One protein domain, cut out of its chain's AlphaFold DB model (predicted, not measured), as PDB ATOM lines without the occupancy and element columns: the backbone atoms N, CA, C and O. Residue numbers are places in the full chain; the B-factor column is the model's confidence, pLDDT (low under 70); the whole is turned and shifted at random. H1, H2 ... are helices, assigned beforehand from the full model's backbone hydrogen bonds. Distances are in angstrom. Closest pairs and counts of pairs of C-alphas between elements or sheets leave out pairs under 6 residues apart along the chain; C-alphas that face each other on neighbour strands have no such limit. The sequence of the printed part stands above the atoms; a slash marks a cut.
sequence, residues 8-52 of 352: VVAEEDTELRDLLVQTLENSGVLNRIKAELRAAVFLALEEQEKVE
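This is residues 8 to 52 of the 352 residues of the protein "FGFR1 oncogene partner isoform X9" of Sapajus apella (UniProt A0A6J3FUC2). What shape does the printed part have? It is a wide, open V: two long helices, H1 and then H2, meet near their ends at a corner, and from there residues 8 to 20 and 33 to 52 stick out as two free arms. What is it built of? The printed part has 45 residues, with two named helices, H1 and H2 in that order, and no named strand; its class is all helix. How spread out is it? It is extended, with a radius of gyration of the C-alphas of 16.9 A, and the C-alphas span 54 by 22 by 7 A.

Where does the first helix run? H1 holds residues 8 to 26 and is 26.7 A long from first to last C-alpha; C-alpha 8 is at (100.521, 4.163, 54.028). Where does the second run? H2 holds residues 29 to 49, from C-alpha 29 at (76.037, -11.156, 48.552) to C-alpha 49 at (65.845, -26.900, 72.109), and is 30.1 A long.

How do the helices meet? H1, with residues 21 to 25 alone, and H2, with residues 30 to 31 alone, only just touch, with 3 pairs of C-alphas within 8 A, and they touch only at the corner by their link. The closest C-alphas of the two are those of Leu 24 and Leu 30, 5.3 A apart. How do their lines stand? They are about perpendicular, at 73 degrees, and the centres are 26.0 A apart. What do the backbones show? In H1 and H2 every O i to N i+4 pair is within hydrogen-bond range.

How far does it reach? The two C-alphas farthest apart are those of Val 8 and Val 51, at 54.4 A. Is the printed part unbroken? It has no cut, and the link from H1 to H2, of 2 residues, is tight. Where is confidence low? The mean pLDDT of the printed part is 78.9, and residues 8 to 11 and 46 to 52 are under 70.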
ATOM      1  N   VAL A   8     101.186   3.925  55.322       59.47
ATOM      2  CA  VAL A   8     100.521   4.163  54.028       59.47
ATOM      3  C   VAL A   8     100.051   2.851  53.388       59.47
ATOM      4  O   VAL A   8      98.947   2.800  52.865       59.47
ATOM      5  N   VAL A   9     100.835   1.772  53.501       59.69
ATOM      6  CA  VAL A   9     100.436   0.434  53.019       59.69
ATOM      7  C   VAL A   9      99.265  -0.137  53.830       59.69
ATOM      8  O   VAL A   9      98.377  -0.768  53.269       59.69
ATOM      9  N   ALA A  10      99.226   0.104  55.144       62.78
ATOM     10  CA  ALA A  10      98.115  -0.341  55.983       62.78
ATOM     11  C   ALA A  10      96.814   0.438  55.715       62.78
ATOM     12  O   ALA A  10      95.746  -0.165  55.762       62.78
ATOM     13  N   GLU A  11      96.902   1.740  55.421       65.06
ATOM     14  CA  GLU A  11      95.749   2.570  55.039       65.06
ATOM     15  C   GLU A  11      95.158   2.115  53.692       65.06
ATOM     16  O   GLU A  11      93.952   1.886  53.601       65.06
ATOM     17  N   GLU A  12      95.996   1.861  52.681       73.75
ATOM     18  CA  GLU A  12      95.553   1.359  51.368       73.75
ATOM     19  C   GLU A  12      94.879  -0.024  51.474       73.75
ATOM     20  O   GLU A  12      93.817  -0.253  50.892       73.75
ATOM     21  N   ASP A  13      95.422  -0.923  52.303       81.75
ATOM     22  CA  ASP A  13      94.803  -2.222  52.596       81.75
ATOM     23  C   ASP A  13      93.456  -2.085  53.328       81.75
ATOM     24  O   ASP A  13      92.558  -2.910  53.126       81.75
ATOM     25  N   THR A  14      93.282  -1.076  54.190       84.75
ATOM     26  CA  THR A  14      91.990  -0.815  54.848       84.75
ATOM     27  C   THR A  14      90.968  -0.203  53.901       84.75
ATOM     28  O   THR A  14      89.829  -0.667  53.880       84.75
ATOM     29  N   GLU A  15      91.374   0.744  53.053       86.81
ATOM     30  CA  GLU A  15      90.513   1.323  52.020       86.81
ATOM     31  C   GLU A  15      90.045   0.250  51.029       86.81
ATOM     32  O   GLU A  15      88.865   0.194  50.670       86.81
ATOM     33  N   LEU A  16      90.940  -0.665  50.642       91.56
ATOM     34  CA  LEU A  16      90.611  -1.788  49.771       91.56
ATOM     35  C   LEU A  16      89.628  -2.765  50.436       91.56
ATOM     36  O   LEU A  16      88.686  -3.234  49.789       91.56
ATOM     37  N   ARG A  17      89.813  -3.064  51.730       91.31
ATOM     38  CA  ARG A  17      88.885  -3.908  52.503       91.31
ATOM     39  C   ARG A  17      87.506  -3.269  52.610       91.31
ATOM     40  O   ARG A  17      86.515  -3.959  52.375       91.31
ATOM     41  N   ASP A  18      87.432  -1.980  52.909       92.88
ATOM     42  CA  ASP A  18      86.162  -1.265  53.045       92.88
ATOM     43  C   ASP A  18      85.436  -1.149  51.701       92.88
ATOM     44  O   ASP A  18      84.227  -1.390  51.628       92.88
ATOM     45  N   LEU A  19      86.166  -0.897  50.610       93.06
ATOM     46  CA  LEU A  19      85.609  -0.910  49.259       93.06
ATOM     47  C   LEU A  19      85.065  -2.295  48.881       93.06
ATOM     48  O   LEU A  19      83.995  -2.400  48.270       93.06
ATOM     49  N   LEU A  20      85.765  -3.371  49.257       93.06
ATOM     50  CA  LEU A  20      85.301  -4.739  49.030       93.06
ATOM     51  C   LEU A  20      84.042  -5.042  49.851       93.06
ATOM     52  O   LEU A  20      83.080  -5.580  49.305       93.06
ATOM     53  N   VAL A  21      84.009  -4.652  51.129       90.62
ATOM     54  CA  VAL A  21      82.817  -4.776  51.983       90.62
ATOM     55  C   VAL A  21      81.644  -4.024  51.361       90.62
ATOM     56  O   VAL A  21      80.578  -4.611  51.187       90.62
ATOM     57  N   GLN A  22      81.845  -2.776  50.935       91.56
ATOM     58  CA  GLN A  22      80.809  -1.969  50.295       91.56
ATOM     59  C   GLN A  22      80.321  -2.601  48.984       91.56
ATOM     60  O   GLN A  22      79.120  -2.650  48.721       91.56
ATOM     61  N   THR A  23      81.228  -3.140  48.169       92.62
ATOM     62  CA  THR A  23      80.885  -3.827  46.913       92.62
ATOM     63  C   THR A  23      80.085  -5.110  47.171       92.62
ATOM     64  O   THR A  23      79.085  -5.378  46.498       92.62
ATOM     65  N   LEU A  24      80.470  -5.895  48.182       91.38
ATOM     66  CA  LEU A  24      79.757  -7.109  48.588       91.38
ATOM     67  C   LEU A  24      78.402  -6.803  49.257       91.38
ATOM     68  O   LEU A  24      77.460  -7.592  49.136       91.38
ATOM     69  N   GLU A  25      78.269  -5.660  49.930       89.00
ATOM     70  CA  GLU A  25      76.995  -5.170  50.470       89.00
ATOM     71  C   GLU A  25      76.061  -4.662  49.367       89.00
ATOM     72  O   GLU A  25      74.886  -5.041  49.353       89.00
ATOM     73  N   ASN A  26      76.585  -3.891  48.409       85.94
ATOM     74  CA  ASN A  26      75.837  -3.350  47.269       85.94
ATOM     75  C   ASN A  26      75.359  -4.444  46.308       85.94
ATOM     76  O   ASN A  26      74.246  -4.378  45.796       85.94
ATOM     77  N   SER A  27      76.177  -5.476  46.089       88.94
ATOM     78  CA  SER A  27      75.781  -6.660  45.313       88.94
ATOM     79  C   SER A  27      74.810  -7.579  46.065       88.94
ATOM     80  O   SER A  27      74.288  -8.530  45.488       88.94
ATOM     81  N   GLY A  28      74.561  -7.327  47.356       83.31
ATOM     82  CA  GLY A  28      73.652  -8.114  48.189       83.31
ATOM     83  C   GLY A  28      74.210  -9.462  48.658       83.31
ATOM     84  O   GLY A  28      73.596 -10.090  49.522       83.31
ATOM     85  N   VAL A  29      75.382  -9.889  48.172       91.88
ATOM     86  CA  VAL A  29      76.037 -11.156  48.552       91.88
ATOM     87  C   VAL A  29      76.296 -11.207  50.056       91.88
ATOM     88  O   VAL A  29      75.982 -12.199  50.714       91.88
ATOM     89  N   LEU A  30      76.791 -10.110  50.628       86.56
ATOM     90  CA  LEU A  30      77.101 -10.033  52.054       86.56
ATOM     91  C   LEU A  30      75.828 -10.058  52.913       86.56
ATOM     92  O   LEU A  30      75.800 -10.680  53.974       86.56
ATOM     93  N   ASN A  31      74.742  -9.448  52.430       83.06
ATOM     94  CA  ASN A  31      73.430  -9.515  53.077       83.06
ATOM     95  C   ASN A  31      72.844 -10.930  53.029       83.06
ATOM     96  O   ASN A  31      72.268 -11.377  54.021       83.06
ATOM     97  N   ARG A  32      73.037 -11.642  51.912       81.50
ATOM     98  CA  ARG A  32      72.633 -13.040  51.749       81.50
ATOM     99  C   ARG A  32      73.355 -13.944  52.743       81.50
ATOM    100  O   ARG A  32      72.692 -14.631  53.506       81.50
ATOM    101  N   ILE A  33      74.685 -13.860  52.809       91.00
ATOM    102  CA  ILE A  33      75.503 -14.643  53.751       91.00
ATOM    103  C   ILE A  33      75.134 -14.310  55.203       91.00
ATOM    104  O   ILE A  33      74.948 -15.209  56.018       91.00
ATOM    105  N   LYS A  34      74.963 -13.023  55.547       82.19
ATOM    106  CA  LYS A  34      74.498 -12.609  56.885       82.19
ATOM    107  C   LYS A  34      73.134 -13.224  57.226       82.19
ATOM    108  O   LYS A  34      72.923 -13.619  58.371       82.19
ATOM    109  N   ALA A  35      72.202 -13.275  56.274       81.69
ATOM    110  CA  ALA A  35      70.880 -13.865  56.477       81.69
ATOM    111  C   ALA A  35      70.947 -15.393  56.610       81.69
ATOM    112  O   ALA A  35      70.319 -15.949  57.505       81.69
ATOM    113  N   GLU A  36      71.759 -16.050  55.788       79.38
ATOM    114  CA  GLU A  36      72.013 -17.489  55.846       79.38
ATOM    115  C   GLU A  36      72.640 -17.898  57.182       79.38
ATOM    116  O   GLU A  36      72.149 -18.816  57.828       79.38
ATOM    117  N   LEU A  37      73.636 -17.150  57.671       90.38
ATOM    118  CA  LEU A  37      74.209 -17.361  59.002       90.38
ATOM    119  C   LEU A  37      73.166 -17.184  60.106       90.38
ATOM    120  O   LEU A  37      73.111 -17.985  61.034       90.38
ATOM    121  N   ARG A  38      72.315 -16.154  60.013       81.94
ATOM    122  CA  ARG A  38      71.216 -15.957  60.973       81.94
ATOM    123  C   ARG A  38      70.244 -17.139  60.959       81.94
ATOM    124  O   ARG A  38      69.866 -17.598  62.031       81.94
ATOM    125  N   ALA A  39      69.883 -17.642  59.778       79.06
ATOM    126  CA  ALA A  39      68.998 -18.794  59.625       79.06
ATOM    127  C   ALA A  39      69.641 -20.090  60.147       79.06
ATOM    128  O   ALA A  39      69.019 -20.812  60.918       79.06
ATOM    129  N   ALA A  40      70.901 -20.356  59.797       81.25
ATOM    130  CA  ALA A  40      71.638 -21.538  60.237       81.25
ATOM    131  C   ALA A  40      71.833 -21.561  61.761       81.25
ATOM    132  O   ALA A  40      71.611 -22.589  62.395       81.25
ATOM    133  N   VAL A  41      72.187 -20.420  62.362       85.12
ATOM    134  CA  VAL A  41      72.277 -20.286  63.823       85.12
ATOM    135  C   VAL A  41      70.914 -20.520  64.471       85.12
ATOM    136  O   VAL A  41      70.842 -21.177  65.505       85.12
ATOM    137  N   PHE A  42      69.833 -20.025  63.867       75.25
ATOM    138  CA  PHE A  42      68.485 -20.250  64.379       75.25
ATOM    139  C   PHE A  42      68.090 -21.737  64.337       75.25
ATOM    140  O   PHE A  42      67.672 -22.280  65.357       75.25
ATOM    141  N   LEU A  43      68.295 -22.413  63.201       77.25
ATOM    142  CA  LEU A  43      68.031 -23.849  63.043       77.25
ATOM    143  C   LEU A  43      68.850 -24.699  64.025       77.25
ATOM    144  O   LEU A  43      68.316 -25.619  64.640       77.25
ATOM    145  N   ALA A  44      70.131 -24.368  64.213       79.06
ATOM    146  CA  ALA A  44      71.002 -25.078  65.146       79.06
ATOM    147  C   ALA A  44      70.539 -24.931  66.607       79.06
ATOM    148  O   ALA A  44      70.603 -25.890  67.376       79.06
ATOM    149  N   LEU A  45      70.046 -23.747  66.992       74.75
ATOM    150  CA  LEU A  45      69.475 -23.526  68.321       74.75
ATOM    151  C   LEU A  45      68.139 -24.268  68.505       74.75
ATOM    152  O   LEU A  45      67.919 -24.841  69.569       74.75
ATOM    153  N   GLU A  46      67.286 -24.331  67.478       67.75
ATOM    154  CA  GLU A  46      66.013 -25.074  67.517       67.75
ATOM    155  C   GLU A  46      66.224 -26.596  67.630       67.75
ATOM    156  O   GLU A  46      65.515 -27.278  68.378       67.75
ATOM    157  N   GLU A  47      67.226 -27.148  66.935       66.56
ATOM    158  CA  GLU A  47      67.563 -28.575  67.017       66.56
ATOM    159  C   GLU A  47      68.009 -28.981  68.432       66.56
ATOM    160  O   GLU A  47      67.675 -30.074  68.901       66.56
ATOM    161  N   GLN A  48      68.680 -28.073  69.147       57.62
ATOM    162  CA  GLN A  48      69.135 -28.274  70.523       57.62
ATOM    163  C   GLN A  48      68.039 -27.993  71.578       57.62
ATOM    164  O   GLN A  48      68.093 -28.546  72.677       57.62
ATOM    165  N   GLU A  49      67.001 -27.215  71.241       52.66
ATOM    166  CA  GLU A  49      65.845 -26.900  72.109       52.66
ATOM    167  C   GLU A  49      64.795 -28.032  72.169       52.66
ATOM    168  O   GLU A  49      63.909 -28.029  73.026       52.66
ATOM    169  N   LYS A  50      64.911 -29.083  71.337       54.22
ATOM    170  CA  LYS A  50      64.017 -30.262  71.392       54.22
ATOM    171  C   LYS A  50      64.012 -30.997  72.741       54.22
ATOM    172  O   LYS A  50      63.116 -31.815  72.959       54.22
ATOM    173  N   VAL A  51      64.970 -30.730  73.635       52.78
ATOM    174  CA  VAL A  51      65.083 -31.424  74.928       52.78
ATOM    175  C   VAL A  51      64.736 -30.549  76.140       52.78
ATOM    176  O   VAL A  51      64.204 -31.098  77.099       52.78
ATOM    177  N   GLU A  52      64.897 -29.220  76.125       48.94
ATOM    178  CA  GLU A  52      64.608 -28.401  77.316       48.94
ATOM    179  C   GLU A  52      64.137 -26.966  76.996       48.94
ATOM    180  O   GLU A  52      64.875 -26.150  76.461       48.94
TER     181      GLU A  52